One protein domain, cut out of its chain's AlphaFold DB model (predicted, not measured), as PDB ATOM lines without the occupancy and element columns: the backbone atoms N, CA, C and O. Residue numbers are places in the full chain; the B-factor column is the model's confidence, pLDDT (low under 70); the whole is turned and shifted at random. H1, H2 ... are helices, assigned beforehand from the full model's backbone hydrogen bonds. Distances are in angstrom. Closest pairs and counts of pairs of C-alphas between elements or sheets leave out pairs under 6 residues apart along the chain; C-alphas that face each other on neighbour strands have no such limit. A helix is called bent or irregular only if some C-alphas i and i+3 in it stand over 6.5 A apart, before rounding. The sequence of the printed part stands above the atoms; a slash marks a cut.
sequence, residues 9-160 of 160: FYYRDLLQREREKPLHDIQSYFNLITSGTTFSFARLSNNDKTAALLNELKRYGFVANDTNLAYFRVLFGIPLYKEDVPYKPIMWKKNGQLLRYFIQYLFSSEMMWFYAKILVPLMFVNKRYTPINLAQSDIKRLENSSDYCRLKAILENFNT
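What this domain is: This is residues 9 to 160 of the 160 residues of an uncharacterized protein of Bacteroides sp. CAG:189 (UniProt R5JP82). A body of five shorter helices and long loops has one long bent helix, H1, at its side: residues 9 to 21 stick out as a free arm, and H1b packs on H5. Elsewhere in the body H6 runs alongside both H2 and H4. The 152 printed residues include six named helices, H1 to H6 in chain order, and no named strand; the class is all helix. The whole is compact, with a radius of gyration of the C-alphas of 16.7 A and spans of 53 by 43 by 33 A.

How they stand to each other: By its hydrogen bonds H1, residues 9 to 34, was assigned as one helix, but it is bent: C-alphas 19 and 22 are 6.9 A apart, and arms H1a, residues 9 to 19, and H1b, residues 22 to 34, stand at a steep tilt of 44 degrees. H1a touches no helix. H1b touches H5, residues 110 to 123, at its residues 115 to 119 alone, the same way at a steep tilt of 47 degrees; the closest C-alphas, of Ile 26 and Tyr 115, are 7.1 A apart. H2, residues 49 to 59, touches H3, residues 69 to 76, at a steep tilt of 64 degrees, closest at C-alphas 51 and 69, 6.6 A. H6, residues 146 to 159, touches H2 at a shallow tilt of 15 degrees, opposite ways, closest at C-alphas 158 and 53, 6.5 A. H4, residues 96 to 106, touches H6 at a shallow tilt of 17 degrees, the same way, closest at C-alphas 98 and 148, 6.7 A. The O i to N i+4 pairs are within hydrogen-bond range throughout H1a, H1b, H2, H4 and H6, in 2 of 4 in H3 and 6 of 10 in H5.

Where its parts are: H1a begins at C-alpha 9 (-16.361, 56.091, 7.673); H1b is 18.2 A long, H5 19.3 A. H6, 20.5 A, ends at C-alpha 159 (2.662, 19.189, -17.503).

The domain as a whole: The C-alphas farthest apart, of Phe 9 and Asn 47, are 54.8 A apart. The printed part has no cut; the links H1 to H2, H3 to H4 and H5 to H6 are long. The mean pLDDT of the printed part is 86.8, with 17 residues under 70, among them 18 to 20 and 139 to 141.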
ATOM      1  N   PHE A   9     -16.767  55.697   9.013       69.69
ATOM      2  CA  PHE A   9     -16.361  56.091   7.673       69.69
ATOM      3  C   PHE A   9     -14.882  55.780   7.411       69.69
ATOM      4  O   PHE A   9     -14.567  55.135   6.410       69.69
ATOM      5  N   TYR A  10     -13.989  56.137   8.339       73.44
ATOM      6  CA  TYR A  10     -12.556  55.847   8.244       73.44
ATOM      7  C   TYR A  10     -12.279  54.339   8.193       73.44
ATOM      8  O   TYR A  10     -11.523  53.875   7.340       73.44
ATOM      9  N   TYR A  11     -12.942  53.541   9.038       69.88
ATOM     10  CA  TYR A  11     -12.780  52.084   8.986       69.88
ATOM     11  C   TYR A  11     -13.327  51.465   7.701       69.88
ATOM     12  O   TYR A  11     -12.727  50.522   7.186       69.88
ATOM     13  N   ARG A  12     -14.445  51.968   7.163       71.94
ATOM     14  CA  ARG A  12     -14.978  51.485   5.881       71.94
ATOM     15  C   ARG A  12     -14.035  51.796   4.726       71.94
ATOM     16  O   ARG A  12     -13.798  50.903   3.920       71.94
ATOM     17  N   ASP A  13     -13.481  53.005   4.668       80.69
ATOM     18  CA  ASP A  13     -12.493  53.396   3.655       80.69
ATOM     19  C   ASP A  13     -11.207  52.562   3.777       80.69
ATOM     20  O   ASP A  13     -10.738  52.000   2.790       80.69
ATOM     21  N   LEU A  14     -10.686  52.370   4.995       72.06
ATOM     22  CA  LEU A  14      -9.507  51.531   5.231       72.06
ATOM     23  C   LEU A  14      -9.752  50.075   4.802       72.06
ATOM     24  O   LEU A  14      -8.957  49.506   4.060       72.06
ATOM     25  N   LEU A  15     -10.874  49.477   5.216       68.81
ATOM     26  CA  LEU A  15     -11.242  48.111   4.833       68.81
ATOM     27  C   LEU A  15     -11.462  47.978   3.325       68.81
ATOM     28  O   LEU A  15     -11.137  46.935   2.759       68.81
ATOM     29  N   GLN A  16     -12.001  49.007   2.672       73.12
ATOM     30  CA  GLN A  16     -12.163  49.027   1.224       73.12
ATOM     31  C   GLN A  16     -10.799  49.055   0.525       73.12
ATOM     32  O   GLN A  16     -10.553  48.213  -0.334       73.12
ATOM     33  N   ARG A  17      -9.871  49.919   0.954       71.25
ATOM     34  CA  ARG A  17      -8.504  49.971   0.408       71.25
ATOM     35  C   ARG A  17      -7.742  48.669   0.623       71.25
ATOM     36  O   ARG A  17      -7.117  48.176  -0.308       71.25
ATOM     37  N   GLU A  18      -7.814  48.077   1.815       67.25
ATOM     38  CA  GLU A  18      -7.180  46.777   2.084       67.25
ATOM     39  C   GLU A  18      -7.774  45.654   1.218       67.25
ATOM     40  O   GLU A  18      -7.047  44.768   0.771       67.25
ATOM     41  N   ARG A  19      -9.081  45.701   0.920       62.97
ATOM     42  CA  ARG A  19      -9.732  44.765  -0.015       62.97
ATOM     43  C   ARG A  19      -9.349  45.017  -1.473       62.97
ATOM     44  O   ARG A  19      -9.319  44.072  -2.257       62.97
ATOM     45  N   GLU A  20      -9.075  46.265  -1.840       69.56
ATOM     46  CA  GLU A  20      -8.715  46.673  -3.200       69.56
ATOM     47  C   GLU A  20      -7.223  46.503  -3.513       69.56
ATOM     48  O   GLU A  20      -6.882  46.349  -4.682       69.56
ATOM     49  N   LYS A  21      -6.330  46.459  -2.516       70.50
ATOM     50  CA  LYS A  21      -4.879  46.278  -2.726       70.50
ATOM     51  C   LYS A  21      -4.530  45.084  -3.626       70.50
ATOM     52  O   LYS A  21      -3.883  45.309  -4.644       70.50
ATOM     53  N   PRO A  22      -5.018  43.849  -3.380       68.00
ATOM     54  CA  PRO A  22      -4.724  42.721  -4.269       68.00
ATOM     55  C   PRO A  22      -5.231  42.926  -5.705       68.00
ATOM     56  O   PRO A  22      -4.621  42.440  -6.655       68.00
ATOM     57  N   LEU A  23      -6.351  43.645  -5.875       63.97
ATOM     58  CA  LEU A  23      -6.915  43.985  -7.184       63.97
ATOM     59  C   LEU A  23      -6.039  45.015  -7.911       63.97
ATOM     60  O   LEU A  23      -5.729  44.837  -9.089       63.97
ATOM     61  N   HIS A  24      -5.625  46.067  -7.210       74.25
ATOM     62  CA  HIS A  24      -4.725  47.082  -7.740       74.25
ATOM     63  C   HIS A  24      -3.366  46.475  -8.105       74.25
ATOM     64  O   HIS A  24      -2.838  46.757  -9.180       74.25
ATOM     65  N   ASP A  25      -2.830  45.593  -7.264       80.88
ATOM     66  CA  ASP A  25      -1.538  44.947  -7.475       80.88
ATOM     67  C   ASP A  25      -1.571  44.016  -8.690       80.88
ATOM     68  O   ASP A  25      -0.683  44.089  -9.541       80.88
ATOM     69  N   ILE A  26      -2.619  43.197  -8.845       83.50
ATOM     70  CA  ILE A  26      -2.709  42.275  -9.985       83.50
ATOM     71  C   ILE A  26      -2.976  43.004 -11.309       83.50
ATOM     72  O   ILE A  26      -2.441  42.610 -12.347       83.50
ATOM     73  N   GLN A  27      -3.764  44.085 -11.296       85.50
ATOM     74  CA  GLN A  27      -3.987  44.916 -12.483       85.50
ATOM     75  C   GLN A  27      -2.733  45.706 -12.854       85.50
ATOM     76  O   GLN A  27      -2.369  45.765 -14.026       85.50
ATOM     77  N   SER A  28      -2.034  46.263 -11.864       88.06
ATOM     78  CA  SER A  28      -0.751  46.940 -12.069       88.06
ATOM     79  C   SER A  28       0.297  45.977 -12.615       88.06
ATOM     80  O   SER A  28       1.012  46.321 -13.553       88.06
ATOM     81  N   TYR A  29       0.340  44.746 -12.099       87.81
ATOM     82  CA  TYR A  29       1.193  43.688 -12.628       87.81
ATOM     83  C   TYR A  29       0.843  43.349 -14.083       87.81
ATOM     84  O   TYR A  29       1.735  43.302 -14.927       87.81
ATOM     85  N   PHE A  30      -0.444  43.183 -14.405       91.88
ATOM     86  CA  PHE A  30      -0.888  42.944 -15.779       91.88
ATOM     87  C   PHE A  30      -0.488  44.088 -16.724       91.88
ATOM     88  O   PHE A  30       0.049  43.844 -17.806       91.88
ATOM     89  N   ASN A  31      -0.685  45.337 -16.301       92.44
ATOM     90  CA  ASN A  31      -0.277  46.517 -17.063       92.44
ATOM     91  C   ASN A  31       1.244  46.551 -17.263       92.44
ATOM     92  O   ASN A  31       1.716  46.812 -18.367       92.44
ATOM     93  N   LEU A  32       2.019  46.224 -16.227       90.56
ATOM     94  CA  LEU A  32       3.475  46.164 -16.302       90.56
ATOM     95  C   LEU A  32       3.929  45.161 -17.370       90.56
ATOM     96  O   LEU A  32       4.689  45.532 -18.265       90.56
ATOM     97  N   ILE A  33       3.432  43.921 -17.329       91.44
ATOM     98  CA  ILE A  33       3.850  42.874 -18.277       91.44
ATOM     99  C   ILE A  33       3.326  43.101 -19.704       91.44
ATOM    100  O   ILE A  33       3.909  42.583 -20.653       91.44
ATOM    101  N   THR A  34       2.271  43.900 -19.887       95.19
ATOM    102  CA  THR A  34       1.710  44.229 -21.212       95.19
ATOM    103  C   THR A  34       2.190  45.566 -21.787       95.19
ATOM    104  O   THR A  34       1.981  45.821 -22.972       95.19
ATOM    105  N   SER A  35       2.883  46.393 -20.996       93.12
ATOM    106  CA  SER A  35       3.433  47.691 -21.431       93.12
ATOM    107  C   SER A  35       4.658  47.593 -22.352       93.12
ATOM    108  O   SER A  35       5.006  48.567 -23.020       93.12
ATOM    109  N   GLY A  36       5.284  46.417 -22.432       90.88
ATOM    110  CA  GLY A  36       6.470  46.178 -23.249       90.88
ATOM    111  C   GLY A  36       7.777  46.465 -22.505       90.88
ATOM    112  O   GLY A  36       7.955  47.504 -21.873       90.88
ATOM    113  N   THR A  37       8.739  45.551 -22.611       89.12
ATOM    114  CA  THR A  37      10.081  45.690 -22.035       89.12
ATOM    115  C   THR A  37      11.180  45.537 -23.085       89.12
ATOM    116  O   THR A  37      10.955  45.032 -24.180       89.12
ATOM    117  N   THR A  38      12.391  45.983 -22.746       90.81
ATOM    118  CA  THR A  38      13.615  45.765 -23.541       90.81
ATOM    119  C   THR A  38      14.439  44.579 -23.048       90.81
ATOM    120  O   THR A  38      15.472  44.262 -23.640       90.81
ATOM    121  N   PHE A  39      13.997  43.899 -21.989       82.81
ATOM    122  CA  PHE A  39      14.718  42.755 -21.456       82.81
ATOM    123  C   PHE A  39      14.724  41.579 -22.436       82.81
ATOM    124  O   PHE A  39      13.679  41.142 -22.917       82.81
ATOM    125  N   SER A  40      15.906  41.018 -22.686       79.56
ATOM    126  CA  SER A  40      16.092  39.883 -23.596       79.56
ATOM    127  C   SER A  40      15.354  38.620 -23.144       79.56
ATOM    128  O   SER A  40      14.943  37.833 -23.991       79.56
ATOM    129  N   PHE A  41      15.109  38.446 -21.840       72.94
ATOM    130  CA  PHE A  41      14.355  37.303 -21.311       72.94
ATOM    131  C   PHE A  41      12.867  37.305 -21.700       72.94
ATOM    132  O   PHE A  41      12.219  36.267 -21.607       72.94
ATOM    133  N   ALA A  42      12.322  38.429 -22.183       77.06
ATOM    134  CA  ALA A  42      10.984  38.473 -22.780       77.06
ATOM    135  C   ALA A  42      10.923  37.727 -24.130       77.06
ATOM    136  O   ALA A  42       9.860  37.298 -24.576       77.06
ATOM    137  N   ARG A  43      12.077  37.533 -24.785       83.06
ATOM    138  CA  ARG A  43      12.199  36.888 -26.096       83.06
ATOM    139  C   ARG A  43      12.506  35.404 -25.945       83.06
ATOM    140  O   ARG A  43      13.596  34.936 -26.270       83.06
ATOM    141  N   LEU A  44      11.527  34.655 -25.451       83.38
ATOM    142  CA  LEU A  44      11.635  33.200 -25.385       83.38
ATOM    143  C   LEU A  44      11.617  32.572 -26.782       83.38
ATOM    144  O   LEU A  44      10.903  33.024 -27.681       83.38
ATOM    145  N   SER A  45      12.369  31.482 -26.930       83.38
ATOM    146  CA  SER A  45      12.429  30.705 -28.166       83.38
ATOM    147  C   SER A  45      11.049  30.214 -28.605       83.38
ATOM    148  O   SER A  45      10.237  29.799 -27.785       83.38
ATOM    149  N   ASN A  46      10.783  30.179 -29.911       86.38
ATOM    150  CA  ASN A  46       9.502  29.718 -30.461       86.38
ATOM    151  C   ASN A  46       9.278  28.194 -30.355       86.38
ATOM    152  O   ASN A  46       8.254  27.703 -30.820       86.38
ATOM    153  N   ASN A  47      10.215  27.442 -29.772       86.25
ATOM    154  CA  ASN A  47      10.149  25.984 -29.615       86.25
ATOM    155  C   ASN A  47       9.969  25.520 -28.155       86.25
ATOM    156  O   ASN A  47      10.270  24.371 -27.841       86.25
ATOM    157  N   ASP A  48       9.501  26.394 -27.262       89.44
ATOM    158  CA  ASP A  48       9.260  26.044 -25.858       89.44
ATOM    159  C   ASP A  48       7.882  25.384 -25.608       89.44
ATOM    160  O   ASP A  48       7.030  25.279 -26.499       89.44
ATOM    161  N   LYS A  49       7.644  24.955 -24.358       91.06
ATOM    162  CA  LYS A  49       6.379  24.319 -23.947       91.06
ATOM    163  C   LYS A  49       5.155  25.227 -24.152       91.06
ATOM    164  O   LYS A  49       4.074  24.722 -24.448       91.06
ATOM    165  N   THR A  50       5.299  26.552 -24.035       93.38
ATOM    166  CA  THR A  50       4.184  27.496 -24.252       93.38
ATOM    167  C   THR A  50       3.798  27.575 -25.727       93.38
ATOM    168  O   THR A  50       2.611  27.623 -26.050       93.38
ATOM    169  N   ALA A  51       4.785  27.511 -26.626       95.31
ATOM    170  CA  ALA A  51       4.563  27.449 -28.063       95.31
ATOM    171  C   ALA A  51       3.885  26.134 -28.468       95.31
ATOM    172  O   ALA A  51       2.910  26.154 -29.221       95.31
ATOM    173  N   ALA A  52       4.346  25.006 -27.920       95.38
ATOM    174  CA  ALA A  52       3.722  23.702 -28.136       95.38
ATOM    175  C   ALA A  52       2.254  23.686 -27.672       95.38
ATOM    176  O   ALA A  52       1.371  23.298 -28.441       95.38
ATOM    177  N   LEU A  53       1.978  24.196 -26.465       96.69
ATOM    178  CA  LEU A  53       0.619  24.323 -25.936       96.69
ATOM    179  C   LEU A  53      -0.265  25.191 -26.843       96.69
ATOM    180  O   LEU A  53      -1.365  24.777 -27.208       96.69
ATOM    181  N   LEU A  54       0.213  26.372 -27.248       97.69
ATOM    182  CA  LEU A  54      -0.544  27.254 -28.137       97.69
ATOM    183  C   LEU A  54      -0.853  26.583 -29.482       97.69
ATOM    184  O   LEU A  54      -1.968  26.710 -29.988       97.69
ATOM    185  N   ASN A  55       0.111  25.867 -30.060       97.38
ATOM    186  CA  ASN A  55      -0.066  25.187 -31.340       97.38
ATOM    187  C   ASN A  55      -1.140  24.098 -31.265       97.38
ATOM    188  O   ASN A  55      -1.996  24.035 -32.146       97.38
ATOM    189  N   GLU A  56      -1.166  23.300 -30.198       97.88
ATOM    190  CA  GLU A  56      -2.218  22.298 -30.003       97.88
ATOM    191  C   GLU A  56      -3.586  22.957 -29.745       97.88
ATOM    192  O   GLU A  56      -4.594  22.561 -30.339       97.88
ATOM    193  N   LEU A  57      -3.641  24.040 -28.958       98.25
ATOM    194  CA  LEU A  57      -4.876  24.812 -28.767       98.25
ATOM    195  C   LEU A  57      -5.411  25.391 -30.088       98.25
ATOM    196  O   LEU A  57      -6.625  25.382 -30.315       98.25
ATOM    197  N   LYS A  58      -4.532  25.868 -30.979       98.06
ATOM    198  CA  LYS A  58      -4.895  26.325 -32.331       98.06
ATOM    199  C   LYS A  58      -5.392  25.168 -33.193       98.06
ATOM    200  O   LYS A  58      -6.474  25.258 -33.769       98.06
ATOM    201  N   ARG A  59      -4.648  24.059 -33.225       97.62
ATOM    202  CA  ARG A  59      -4.956  22.854 -34.011       97.62
ATOM    203  C   ARG A  59      -6.364  22.326 -33.748       97.62
ATOM    204  O   ARG A  59      -7.069  21.973 -34.690       97.62
ATOM    205  N   TYR A  60      -6.793  22.314 -32.488       96.88
ATOM    206  CA  TYR A  60      -8.133  21.856 -32.099       96.88
ATOM    207  C   TYR A  60      -9.175  22.983 -31.987       96.88
ATOM    208  O   TYR A  60     -10.321  22.754 -31.585       96.88
ATOM    209  N   GLY A  61      -8.810  24.206 -32.379       96.94
ATOM    210  CA  GLY A  61      -9.723  25.340 -32.476       96.94
ATOM    211  C   GLY A  61     -10.225  25.864 -31.131       96.94
ATOM    212  O   GLY A  61     -11.347  26.376 -31.071       96.94
ATOM    213  N   PHE A  62      -9.434  25.732 -30.062       97.69
ATOM    214  CA  PHE A  62      -9.695  26.371 -28.767       97.69
ATOM    215  C   PHE A  62      -9.453  27.875 -28.821       97.69
ATOM    216  O   PHE A  62     -10.251  28.640 -28.281       97.69
ATOM    217  N   VAL A  63      -8.407  28.294 -29.536       98.19
ATOM    218  CA  VAL A  63      -8.055  29.701 -29.760       98.19
ATOM    219  C   VAL A  63      -8.012  30.036 -31.251       98.19
ATOM    220  O   VAL A  63      -8.077  29.145 -32.102       98.19
ATOM    221  N   ALA A  64      -7.955  31.321 -31.598       97.69
ATOM    222  CA  ALA A  64      -7.821  31.746 -32.989       97.69
ATOM    223  C   ALA A  64      -6.429  31.413 -33.565       97.69
ATOM    224  O   ALA A  64      -5.416  31.511 -32.868       97.69
ATOM    225  N   ASN A  65      -6.370  31.000 -34.836       96.88
ATOM    226  CA  ASN A  65      -5.130  30.533 -35.478       96.88
ATOM    227  C   ASN A  65      -4.053  31.625 -35.563       96.88
ATOM    228  O   ASN A  65      -2.860  31.334 -35.480       96.88
ATOM    229  N   ASP A  66      -4.480  32.877 -35.669       96.19
ATOM    230  CA  ASP A  66      -3.663  34.088 -35.707       96.19
ATOM    231  C   ASP A  66      -3.245  34.597 -34.314       96.19
ATOM    232  O   ASP A  66      -2.557  35.610 -34.218       96.19
ATOM    233  N   THR A  67      -3.598  33.896 -33.227       97.19
ATOM    234  CA  THR A  67      -3.181  34.275 -31.865       97.19
ATOM    235  C   THR A  67      -1.653  34.387 -31.786       97.19
ATOM    236  O   THR A  67      -0.947  33.405 -32.034       97.19
ATOM    237  N   ASN A  68      -1.144  35.568 -31.428       96.19
ATOM    238  CA  ASN A  68       0.291  35.807 -31.264       96.19
ATOM    239  C   ASN A  68       0.813  35.063 -30.019       96.19
ATOM    240  O   ASN A  68       0.205  35.107 -28.946       96.19
ATOM    241  N   LEU A  69       1.951  34.383 -30.169       96.06
ATOM    242  CA  LEU A  69       2.614  33.650 -29.095       96.06
ATOM    243  C   LEU A  69       3.035  34.555 -27.927       96.06
ATOM    244  O   LEU A  69       2.870  34.157 -26.777       96.06
ATOM    245  N   ALA A  70       3.507  35.775 -28.191       95.06
ATOM    246  CA  ALA A  70       3.846  36.745 -27.151       95.06
ATOM    247  C   ALA A  70       2.620  37.097 -26.291       95.06
ATOM    248  O   ALA A  70       2.698  37.081 -25.066       95.06
ATOM    249  N   TYR A  71       1.450  37.306 -26.909       96.62
ATOM    250  CA  TYR A  71       0.204  37.576 -26.175       96.62
ATOM    251  C   TYR A  71      -0.269  36.369 -25.371       96.62
ATOM    252  O   TYR A  71      -0.777  36.529 -24.264       96.62
ATOM    253  N   PHE A  72      -0.074  35.158 -25.895       96.44
ATOM    254  CA  PHE A  72      -0.364  33.935 -25.153       96.44
ATOM    255  C   PHE A  72       0.537  33.779 -23.921       96.44
ATOM    256  O   PHE A  72       0.067  33.393 -22.855       96.44
ATOM    257  N   ARG A  73       1.816  34.134 -24.041       94.06
ATOM    258  CA  ARG A  73       2.818  34.034 -22.971       94.06
ATOM    259  C   ARG A  73       2.579  34.974 -21.790       94.06
ATOM    260  O   ARG A  73       2.985  34.639 -20.679       94.06
ATOM    261  N   VAL A  74       1.840  36.068 -21.986       93.25
ATOM    262  CA  VAL A  74       1.369  36.941 -20.893       93.25
ATOM    263  C   VAL A  74       0.574  36.151 -19.846       93.25
ATOM    264  O   VAL A  74       0.674  36.447 -18.658       93.25
ATOM    265  N   LEU A  75      -0.140  35.089 -20.252       91.56
ATOM    266  CA  LEU A  75      -0.830  34.175 -19.332       91.56
ATOM    267  C   LEU A  75       0.119  33.562 -18.291       91.56
ATOM    268  O   LEU A  75      -0.283  33.318 -17.160       91.56
ATOM    269  N   PHE A  76       1.378  33.335 -18.663       88.44
ATOM    270  CA  PHE A  76       2.412  32.727 -17.825       88.44
ATOM    271  C   PHE A  76       3.313  33.773 -17.147       88.44
ATOM    272  O   PHE A  76       4.387  33.432 -16.658       88.44
ATOM    273  N   GLY A  77       2.909  35.050 -17.136       88.12
ATOM    274  CA  GLY A  77       3.669  36.137 -16.511       88.12
ATOM    275  C   GLY A  77       4.900  36.590 -17.299       88.12
ATOM    276  O   GLY A  77       5.726  37.338 -16.777       88.12
ATOM    277  N   ILE A  78       5.041  36.154 -18.554       90.31
ATOM    278  CA  ILE A  78       6.137  36.582 -19.425       90.31
ATOM    279  C   ILE A  78       5.768  37.949 -20.021       90.31
ATOM    280  O   ILE A  78       4.722  38.059 -20.671       90.31
ATOM    281  N   PRO A  79       6.592  38.991 -19.820       92.75
ATOM    282  CA  PRO A  79       6.297  40.321 -20.329       92.75
ATOM    283  C   PRO A  79       6.438  40.391 -21.850       92.75
ATOM    284  O   PRO A  79       7.251  39.684 -22.445       92.75
ATOM    285  N   LEU A  80       5.676  41.287 -22.474       94.25
ATOM    286  CA  LEU A  80       5.820  41.594 -23.893       94.25
ATOM    287  C   LEU A  80       7.149  42.286 -24.171       94.25
ATOM    288  O   LEU A  80       7.619  43.098 -23.372       94.25
ATOM    289  N   TYR A  81       7.721  42.023 -25.339       93.75
ATOM    290  CA  TYR A  81       8.792  42.852 -25.872       93.75
ATOM    291  C   TYR A  81       8.195  44.119 -26.512       93.75
ATOM    292  O   TYR A  81       7.016  44.137 -26.874       93.75
ATOM    293  N   LYS A  82       8.970  45.206 -26.621       92.25
ATOM    294  CA  LYS A  82       8.465  46.502 -27.129       92.25
ATOM    295  C   LYS A  82       7.886  46.430 -28.549       92.25
ATOM    296  O   LYS A  82       7.052  47.243 -28.914       92.25
ATOM    297  N   GLU A  83       8.304  45.463 -29.341       92.56
ATOM    298  CA  GLU A  83       7.887  45.261 -30.724       92.56
ATOM    299  C   GLU A  83       6.546  44.521 -30.814       92.56
ATOM    300  O   GLU A  83       5.885  44.575 -31.847       92.56
ATOM    301  N   ASP A  84       6.127  43.859 -29.733       92.56
ATOM    302  CA  ASP A  84       4.863  43.127 -29.666       92.56
ATOM    303  C   ASP A  84       3.700  44.003 -29.172       92.56
ATOM    304  O   ASP A  84       2.540  43.599 -29.278       92.56
ATOM    305  N   VAL A  85       3.960  45.203 -28.639       93.69
ATOM    306  CA  VAL A  85       2.897  46.104 -28.163       93.69
ATOM    307  C   VAL A  85       2.165  46.808 -29.324       93.69
ATOM    308  O   VAL A  85       2.772  47.085 -30.358       93.69
ATOM    309  N   PRO A  86       0.865  47.146 -29.183       95.50
ATOM    310  CA  PRO A  86       0.013  46.949 -28.006       95.50
ATOM    311  C   PRO A  86      -0.457  45.498 -27.828       95.50
ATOM    312  O   PRO A  86      -0.699  44.785 -28.802       95.50
ATOM    313  N   TYR A  87      -0.643  45.084 -26.568       96.62
ATOM    314  CA  TYR A  87      -1.231  43.787 -26.222       96.62
ATOM    315  C   TYR A  87      -2.622  43.610 -26.846       96.62
ATOM    316  O   TYR A  87      -3.431  44.542 -26.863       96.62
ATOM    317  N   LYS A  88      -2.928  42.388 -27.300       97.00
ATOM    318  CA  LYS A  88      -4.274  41.995 -27.734       97.00
ATOM    319  C   LYS A  88      -4.743  40.753 -26.972       97.00
ATOM    320  O   LYS A  88      -3.968  39.803 -26.851       97.00
ATOM    321  N   PRO A  89      -6.007  40.721 -26.516       97.31
ATOM    322  CA  PRO A  89      -6.545  39.567 -25.815       97.31
ATOM    323  C   PRO A  89      -6.663  38.349 -26.736       97.31
ATOM    324  O   PRO A  89      -6.874  38.452 -27.948       97.31
ATOM    325  N   ILE A  90      -6.569  37.173 -26.131       98.31
ATOM    326  CA  ILE A  90      -6.649  35.872 -26.783       98.31
ATOM    327  C   ILE A  90      -8.115  35.556 -27.088       98.31
ATOM    328  O   ILE A  90      -8.962  35.504 -26.193       98.31
ATOM    329  N   MET A  91      -8.440  35.292 -28.353       98.31
ATOM    330  CA  MET A  91      -9.795  34.870 -28.708       98.31
ATOM    331  C   MET A  91     -10.011  33.397 -28.360       98.31
ATOM    332  O   MET A  91      -9.525  32.510 -29.065       98.31
ATOM    333  N   TRP A  92     -10.811  33.133 -27.329       97.88
ATOM    334  CA  TRP A  92     -11.296  31.797 -27.002       97.88
ATOM    335  C   TRP A  92     -12.539  31.451 -27.831       97.88
ATOM    336  O   TRP A  92     -13.541  32.171 -27.854       97.88
ATOM    337  N   LYS A  93     -12.489  30.314 -28.527       96.62
ATOM    338  CA  LYS A  93     -13.492  29.900 -29.523       96.62
ATOM    339  C   LYS A  93     -14.440  28.807 -29.029       96.62
ATOM    340  O   LYS A  93     -15.383  28.456 -29.747       96.62
ATOM    341  N   LYS A  94     -14.208  28.249 -27.845       93.75
ATOM    342  CA  LYS A  94     -14.998  27.140 -27.294       93.75
ATOM    343  C   LYS A  94     -15.882  27.612 -26.142       93.75
ATOM    344  O   LYS A  94     -15.932  28.795 -25.823       93.75
ATOM    345  N   ASN A  95     -16.628  26.685 -25.544       89.56
ATOM    346  CA  ASN A  95     -17.476  26.969 -24.387       89.56
ATOM    347  C   ASN A  95     -16.646  27.613 -23.252       89.56
ATOM    348  O   ASN A  95     -15.520  27.188 -22.994       89.56
ATOM    349  N   GLY A  96     -17.202  28.617 -22.568       89.50
ATOM    350  CA  GLY A  96     -16.567  29.270 -21.417       89.50
ATOM    351  C   GLY A  96     -16.275  28.321 -20.249       89.50
ATOM    352  O   GLY A  96     -15.319  28.543 -19.518       89.50
ATOM    353  N   GLN A  97     -17.015  27.215 -20.113       89.44
ATOM    354  CA  GLN A  97     -16.698  26.154 -19.148       89.44
ATOM    355  C   GLN A  97     -15.364  25.452 -19.466       89.44
ATOM    356  O   GLN A  97     -14.619  25.097 -18.559       89.44
ATOM    357  N   LEU A  98     -15.005  25.314 -20.749       92.19
ATOM    358  CA  LEU A  98     -13.696  24.777 -21.140       92.19
ATOM    359  C   LEU A  98     -12.575  25.777 -20.837       92.19
ATOM    360  O   LEU A  98     -11.512  25.365 -20.391       92.19
ATOM    361  N   LEU A  99     -12.822  27.083 -21.012       93.88
ATOM    362  CA  LEU A  99     -11.868  28.114 -20.584       93.88
ATOM    363  C   LEU A  99     -11.679  28.073 -19.067       93.88
ATOM    364  O   LEU A  99     -10.558  28.129 -18.581       93.88
ATOM    365  N   ARG A 100     -12.772  27.923 -18.312       90.50
ATOM    366  CA  ARG A 100     -12.721  27.751 -16.862       90.50
ATOM    367  C   ARG A 100     -11.819  26.577 -16.478       90.50
ATOM    368  O   ARG A 100     -10.914  26.764 -15.675       90.50
ATOM    369  N   TYR A 101     -12.049  25.409 -17.075       90.06
ATOM    370  CA  TYR A 101     -11.233  24.218 -16.839       90.06
ATOM    371  C   TYR A 101      -9.757  24.453 -17.187       90.06
ATOM    372  O   TYR A 101      -8.890  24.157 -16.375       90.06
ATOM    373  N   PHE A 102      -9.476  25.061 -18.344       92.75
ATOM    374  CA  PHE A 102      -8.123  25.426 -18.767       92.75
ATOM    375  C   PHE A 102      -7.402  26.294 -17.726       92.75
ATOM    376  O   PHE A 102      -6.296  25.968 -17.306       92.75
ATOM    377  N   ILE A 103      -8.051  27.361 -17.254       91.25
ATOM    378  CA  ILE A 103      -7.478  28.278 -16.263       91.25
ATOM    379  C   ILE A 103      -7.290  27.595 -14.902       91.25
ATOM    380  O   ILE A 103      -6.249  27.775 -14.278       91.25
ATOM    381  N   GLN A 104      -8.251  26.779 -14.454       87.50
ATOM    382  CA  GLN A 104      -8.121  26.011 -13.206       87.50
ATOM    383  C   GLN A 104      -6.980  24.996 -13.259       87.50
ATOM    384  O   GLN A 104      -6.313  24.769 -12.254       87.50
ATOM    385  N   TYR A 105      -6.765  24.377 -14.418       88.19
ATOM    386  CA  TYR A 105      -5.700  23.400 -14.589       88.19
ATOM    387  C   TYR A 105      -4.318  24.058 -14.559       88.19
ATOM    388  O   TYR A 105      -3.405  23.537 -13.926       88.19
ATOM    389  N   LEU A 106      -4.165  25.217 -15.212       86.75
ATOM    390  CA  LEU A 106      -2.905  25.965 -15.200       86.75
ATOM    391  C   LEU A 106      -2.600  26.587 -13.833       86.75
ATOM    392  O   LEU A 106      -1.435  26.696 -13.459       86.75
ATOM    393  N   PHE A 107      -3.630  26.987 -13.084       80.56
ATOM    394  CA  PHE A 107      -3.473  27.670 -11.804       80.56
ATOM    395  C   PHE A 107      -4.347  27.021 -10.730       80.56
ATOM    396  O   PHE A 107      -5.522  27.350 -10.563       80.56
ATOM    397  N   SER A 108      -3.756  26.083  -9.993       68.44
ATOM    398  CA  SER A 108      -4.463  25.203  -9.057       68.44
ATOM    399  C   SER A 108      -4.689  25.789  -7.658       68.44
ATOM    400  O   SER A 108      -5.442  25.207  -6.878       68.44
ATOM    401  N   SER A 109      -4.067  26.921  -7.308       70.44
ATOM    402  CA  SER A 109      -4.219  27.507  -5.970       70.44
ATOM    403  C   SER A 109      -5.483  28.365  -5.846       70.44
ATOM    404  O   SER A 109      -5.888  29.072  -6.771       70.44
ATOM    405  N   GLU A 110      -6.102  28.344  -4.664       64.31
ATOM    406  CA  GLU A 110      -7.310  29.127  -4.360       64.31
ATOM    407  C   GLU A 110      -7.089  30.639  -4.547       64.31
ATOM    408  O   GLU A 110      -7.947  31.344  -5.080       64.31
ATOM    409  N   MET A 111      -5.896  31.130  -4.203       64.00
ATOM    410  CA  MET A 111      -5.508  32.525  -4.422       64.00
ATOM    411  C   MET A 111      -5.470  32.876  -5.918       64.00
ATOM    412  O   MET A 111      -5.969  33.924  -6.327       64.00
ATOM    413  N   MET A 112      -4.957  31.976  -6.761       70.31
ATOM    414  CA  MET A 112      -4.962  32.181  -8.211       70.31
ATOM    415  C   MET A 112      -6.368  32.157  -8.800       70.31
ATOM    416  O   MET A 112      -6.627  32.833  -9.793       70.31
ATOM    417  N   TRP A 113      -7.307  31.451  -8.169       74.12
ATOM    418  CA  TRP A 113      -8.705  31.466  -8.585       74.12
ATOM    419  C   TRP A 113      -9.366  32.843  -8.405       74.12
ATOM    420  O   TRP A 113     -10.183  33.255  -9.235       74.12
ATOM    421  N   PHE A 114      -9.002  33.582  -7.351       75.12
ATOM    422  CA  PHE A 114      -9.444  34.966  -7.164       75.12
ATOM    423  C   PHE A 114      -8.895  35.876  -8.271       75.12
ATOM    424  O   PHE A 114      -9.671  36.552  -8.949       75.12
ATOM    425  N   TYR A 115      -7.586  35.818  -8.532       79.50
ATOM    426  CA  TYR A 115      -6.947  36.611  -9.587       79.50
ATOM    427  C   TYR A 115      -7.434  36.250 -10.992       79.50
ATOM    428  O   TYR A 115      -7.620  37.134 -11.824       79.50
ATOM    429  N   ALA A 116      -7.735  34.978 -11.251       82.81
ATOM    430  CA  ALA A 116      -8.280  34.527 -12.525       82.81
ATOM    431  C   ALA A 116      -9.595  35.235 -12.885       82.81
ATOM    432  O   ALA A 116      -9.812  35.573 -14.046       82.81
ATOM    433  N   LYS A 117     -10.465  35.524 -11.906       83.25
ATOM    434  CA  LYS A 117     -11.710  36.272 -12.162       83.25
ATOM    435  C   LYS A 117     -11.456  37.699 -12.651       83.25
ATOM    436  O   LYS A 117     -12.287  38.228 -13.380       83.25
ATOM    437  N   ILE A 118     -10.331  38.294 -12.258       85.88
ATOM    438  CA  ILE A 118      -9.921  39.648 -12.641       85.88
ATOM    439  C   ILE A 118      -9.178  39.621 -13.981       85.88
ATOM    440  O   ILE A 118      -9.454  40.433 -14.859       85.88
ATOM    441  N   LEU A 119      -8.246  38.682 -14.148       89.25
ATOM    442  CA  LEU A 119      -7.350  38.627 -15.301       89.25
ATOM    443  C   LEU A 119      -8.004  38.047 -16.556       89.25
ATOM    444  O   LEU A 119      -7.695  38.491 -17.657       89.25
ATOM    445  N   VAL A 120      -8.919  37.080 -16.431       93.31
ATOM    446  CA  VAL A 120      -9.516  36.429 -17.609       93.31
ATOM    447  C   VAL A 120     -10.266  37.412 -18.521       93.31
ATOM    448  O   VAL A 120     -10.031  37.345 -19.726       93.31
ATOM    449  N   PRO A 121     -11.072  38.366 -18.019       94.31
ATOM    450  CA  PRO A 121     -11.682  39.393 -18.868       94.31
ATOM    451  C   PRO A 121     -10.671  40.300 -19.587       94.31
ATOM    452  O   PRO A 121     -10.974  40.812 -20.662       94.31
ATOM    453  N   LEU A 122      -9.475  40.494 -19.020       93.81
ATOM    454  CA  LEU A 122      -8.399  41.280 -19.637       93.81
ATOM    455  C   LEU A 122      -7.641  40.475 -20.699       93.81
ATOM    456  O   LEU A 122      -7.178  41.029 -21.694       93.81
ATOM    457  N   MET A 123      -7.520  39.164 -20.488       95.38
ATOM    458  CA  MET A 123      -6.709  38.276 -21.318       95.38
ATOM    459  C   MET A 123      -7.494  37.552 -22.411       95.38
ATOM    460  O   MET A 123      -6.893  37.124 -23.391       95.38
ATOM    461  N   PHE A 124      -8.810  37.381 -22.261       97.44
ATOM    462  CA  PHE A 124      -9.615  36.548 -23.150       97.44
ATOM    463  C   PHE A 124     -10.883  37.239 -23.638       97.44
ATOM    464  O   PHE A 124     -11.670  37.789 -22.867       97.44
ATOM    465  N   VAL A 125     -11.137  37.093 -24.939       97.88
ATOM    466  CA  VAL A 125     -12.381  37.509 -25.594       97.88
ATOM    467  C   VAL A 125     -13.061  36.333 -26.281       97.88
ATOM    468  O   VAL A 125     -12.424  35.352 -26.662       97.88
ATOM    469  N   ASN A 126     -14.377  36.415 -26.456       96.56
ATOM    470  CA  ASN A 126     -15.136  35.431 -27.225       96.56
ATOM    471  C   ASN A 126     -15.089  35.735 -28.738       96.56
ATOM    472  O   ASN A 126     -14.485  36.707 -29.188       96.56
ATOM    473  N   LYS A 127     -15.794  34.929 -29.546       95.25
ATOM    474  CA  LYS A 127     -15.894  35.103 -31.013       95.25
ATOM    475  C   LYS A 127     -16.491  36.444 -31.468       95.25
ATOM    476  O   LYS A 127     -16.404  36.767 -32.645       95.25
ATOM    477  N   ARG A 128     -17.139  37.188 -30.568       94.75
ATOM    478  CA  ARG A 128     -17.708  38.525 -30.802       94.75
ATOM    479  C   ARG A 128     -16.811  39.635 -30.242       94.75
ATOM    480  O   ARG A 128     -17.276  40.756 -30.087       94.75
ATOM    481  N   TYR A 129     -15.560  39.318 -29.898       94.25
ATOM    482  CA  TYR A 129     -14.602  40.238 -29.279       94.25
ATOM    483  C   TYR A 129     -15.072  40.831 -27.940       94.25
ATOM    484  O   TYR A 129     -14.606  41.884 -27.521       94.25
ATOM    485  N   THR A 130     -15.981  40.150 -27.235       96.19
ATOM    486  CA  THR A 130     -16.412  40.564 -25.892       96.19
ATOM    487  C   THR A 130     -15.544  39.886 -24.830       96.19
ATOM    488  O   THR A 130     -15.347  38.668 -24.943       96.19
ATOM    489  N   PRO A 131     -15.071  40.613 -23.798       96.81
ATOM    490  CA  PRO A 131     -14.386  40.035 -22.642       96.81
ATOM    491  C   PRO A 131     -15.140  38.845 -22.048       96.81
ATOM    492  O   PRO A 131     -16.369  38.872 -21.924       96.81
ATOM    493  N   ILE A 132     -14.415  37.788 -21.684       94.75
ATOM    494  CA  ILE A 132     -15.018  36.601 -21.075       94.75
ATOM    495  C   ILE A 132     -14.945  36.709 -19.557       94.75
ATOM    496  O   ILE A 132     -13.868  36.731 -18.976       94.75
ATOM    497  N   ASN A 133     -16.104  36.673 -18.903       91.12
ATOM    498  CA  ASN A 133     -16.184  36.410 -17.471       91.12
ATOM    499  C   ASN A 133     -16.225  34.898 -17.231       91.12
ATOM    500  O   ASN A 133     -16.938  34.169 -17.926       91.12
ATOM    501  N   LEU A 134     -15.476  34.416 -16.238       85.94
ATOM    502  CA  LEU A 134     -15.481  32.999 -15.877       85.94
ATOM    503  C   LEU A 134     -16.869  32.582 -15.379       85.94
ATOM    504  O   LEU A 134     -17.369  33.098 -14.380       85.94
ATOM    505  N   ALA A 135     -17.478  31.618 -16.068       74.06
ATOM    506  CA  ALA A 135     -18.770  31.066 -15.686       74.06
ATOM    507  C   ALA A 135     -18.695  30.333 -14.332       74.06
ATOM    508  O   ALA A 135     -17.639  29.816 -13.944       74.06
ATOM    509  N   GLN A 136     -19.827  30.248 -13.623       75.62
ATOM    510  CA  GLN A 136     -19.958  29.358 -12.464       75.62
ATOM    511  C   GLN A 136     -19.723  27.907 -12.891       75.62
ATOM    512  O   GLN A 136     -20.072  27.533 -14.006       75.62
ATOM    513  N   SER A 137     -19.088  27.113 -12.028       70.38
ATOM    514  CA  SER A 137     -18.703  25.741 -12.363       70.38
ATOM    515  C   SER A 137     -19.925  24.883 -12.687       70.38
ATOM    516  O   SER A 137     -20.840  24.791 -11.875       70.38
ATOM    517  N   ASP A 138     -19.895  24.217 -13.839       70.56
ATOM    518  CA  ASP A 138     -20.829  23.144 -14.183       70.56
ATOM    519  C   ASP A 138     -20.059  21.997 -14.857       70.56
ATOM    520  O   ASP A 138     -20.240  21.679 -16.035       70.56
ATOM    521  N   ILE A 139     -19.107  21.423 -14.108       65.81
ATOM    522  CA  ILE A 139     -18.203  20.357 -14.582       65.81
ATOM    523  C   ILE A 139     -18.988  19.152 -15.115       65.81
ATOM    524  O   ILE A 139     -18.596  18.570 -16.124       65.81
ATOM    525  N   LYS A 140     -20.153  18.846 -14.528       67.62
ATOM    526  CA  LYS A 140     -21.025  17.744 -14.966       67.62
ATOM    527  C   LYS A 140     -21.476  17.883 -16.426       67.62
ATOM    528  O   LYS A 140     -21.708  16.880 -17.092       67.62
ATOM    529  N   ARG A 141     -21.564  19.107 -16.968       66.38
ATOM    530  CA  ARG A 141     -21.864  19.339 -18.397       66.38
ATOM    531  C   ARG A 141     -20.659  19.175 -19.327       66.38
ATOM    532  O   ARG A 141     -20.857  19.082 -20.536       66.38
ATOM    533  N   LEU A 142     -19.432  19.178 -18.805       71.50
ATOM    534  CA  LEU A 142     -18.207  19.076 -19.605       71.50
ATOM    535  C   LEU A 142     -17.761  17.636 -19.848       71.50
ATOM    536  O   LEU A 142     -17.215  17.365 -20.914       71.50
ATOM    537  N   GLU A 143     -18.003  16.731 -18.898       66.00
ATOM    538  CA  GLU A 143     -17.436  15.371 -18.895       66.00
ATOM    539  C   GLU A 143     -17.814  14.536 -20.130       66.00
ATOM    540  O   GLU A 143     -17.037  13.686 -20.554       66.00
ATOM    541  N   ASN A 144     -18.937  14.846 -20.786       68.75
ATOM    542  CA  ASN A 144     -19.393  14.161 -22.003       68.75
ATOM    543  C   ASN A 144     -18.959  14.849 -23.315       68.75
ATOM    544  O   ASN A 144     -19.390  14.456 -24.399       68.75
ATOM    545  N   SER A 145     -18.144  15.906 -23.255       82.56
ATOM    546  CA  SER A 145     -17.723  16.663 -24.438       82.56
ATOM    547  C   SER A 145     -16.418  16.129 -25.031       82.56
ATOM    548  O   SER A 145     -15.391  16.075 -24.357       82.56
ATOM    549  N   SER A 146     -16.400  15.851 -26.339       86.62
ATOM    550  CA  SER A 146     -15.150  15.520 -27.050       86.62
ATOM    551  C   SER A 146     -14.101  16.638 -26.962       86.62
ATOM    552  O   SER A 146     -12.902  16.362 -26.938       86.62
ATOM    553  N   ASP A 147     -14.530  17.900 -26.856       92.38
ATOM    554  CA  ASP A 147     -13.626  19.031 -26.644       92.38
ATOM    555  C   ASP A 147     -13.021  19.026 -25.231       92.38
ATOM    556  O   ASP A 147     -11.885  19.458 -25.063       92.38
ATOM    557  N   TYR A 148     -13.727  18.508 -24.221       92.12
ATOM    558  CA  TYR A 148     -13.166  18.356 -22.877       92.12
ATOM    559  C   TYR A 148     -12.051  17.307 -22.861       92.12
ATOM    560  O   TYR A 148     -10.945  17.613 -22.420       92.12
ATOM    561  N   CYS A 149     -12.298  16.116 -23.418       91.81
ATOM    562  CA  CYS A 149     -11.287  15.058 -23.491       91.81
ATOM    563  C   CYS A 149     -10.022  15.521 -24.228       91.81
ATOM    564  O   CYS A 149      -8.911  15.258 -23.777       91.81
ATOM    565  N   ARG A 150     -10.186  16.267 -25.330       95.19
ATOM    566  CA  ARG A 150      -9.059  16.862 -26.064       95.19
ATOM    567  C   ARG A 150      -8.302  17.878 -25.220       95.19
ATOM    568  O   ARG A 150      -7.083  17.801 -25.145       95.19
ATOM    569  N   LEU A 151      -9.008  18.818 -24.590       95.31
ATOM    570  CA  LEU A 151      -8.373  19.845 -23.766       95.31
ATOM    571  C   LEU A 151      -7.599  19.232 -22.599       95.31
ATOM    572  O   LEU A 151      -6.473  19.640 -22.339       95.31
ATOM    573  N   LYS A 152      -8.177  18.225 -21.938       93.25
ATOM    574  CA  LYS A 152      -7.521  17.466 -20.872       93.25
ATOM    575  C   LYS A 152      -6.223  16.815 -21.360       93.25
ATOM    576  O   LYS A 152      -5.186  17.047 -20.755       93.25
ATOM    577  N   ALA A 153      -6.256  16.100 -22.485       94.25
ATOM    578  CA  ALA A 153      -5.062  15.461 -23.044       94.25
ATOM    579  C   ALA A 153      -3.962  16.475 -23.421       94.25
ATOM    580  O   ALA A 153      -2.785  16.246 -23.154       94.25
ATOM    581  N   ILE A 154      -4.337  17.624 -24.004       96.19
ATOM    582  CA  ILE A 154      -3.394  18.716 -24.310       96.19
ATOM    583  C   ILE A 154      -2.697  19.202 -23.032       96.19
ATOM    584  O   ILE A 154      -1.487  19.422 -23.027       96.19
ATOM    585  N   LEU A 155      -3.462  19.376 -21.956       93.75
ATOM    586  CA  LEU A 155      -2.976  19.896 -20.684       93.75
ATOM    587  C   LEU A 155      -2.110  18.890 -19.913       93.75
ATOM    588  O   LEU A 155      -1.088  19.275 -19.350       93.75
ATOM    589  N   GLU A 156      -2.464  17.606 -19.944       92.06
ATOM    590  CA  GLU A 156      -1.649  16.528 -19.370       92.06
ATOM    591  C   GLU A 156      -0.281  16.432 -20.066       92.06
ATOM    592  O   GLU A 156       0.750  16.356 -19.397       92.06
ATOM    593  N   ASN A 157      -0.249  16.560 -21.396       90.75
ATOM    594  CA  ASN A 157       1.001  16.587 -22.163       90.75
ATOM    595  C   ASN A 157       1.864  17.825 -21.872       90.75
ATOM    596  O   ASN A 157       3.083  17.760 -21.983       90.75
ATOM    597  N   PHE A 158       1.256  18.959 -21.516       87.75
ATOM    598  CA  PHE A 158       1.993  20.178 -21.171       87.75
ATOM    599  C   PHE A 158       2.724  20.064 -19.821       87.75
ATOM    600  O   PHE A 158       3.834  20.584 -19.678       87.75
ATOM    601  N   ASN A 159       2.117  19.370 -18.853       74.81
ATOM    602  CA  ASN A 159       2.662  19.189 -17.503       74.81
ATOM    603  C   ASN A 159       3.637  18.008 -17.361       74.81
ATOM    604  O   ASN A 159       4.226  17.850 -16.291       74.81
ATOM    605  N   THR A 160       3.814  17.205 -18.413       61.50
ATOM    606  CA  THR A 160       4.844  16.155 -18.488       61.50
ATOM    607  C   THR A 160       6.166  16.756 -18.971       61.50
ATOM    608  O   THR A 160       7.235  16.392 -18.441       61.50
TER     609      THR A 160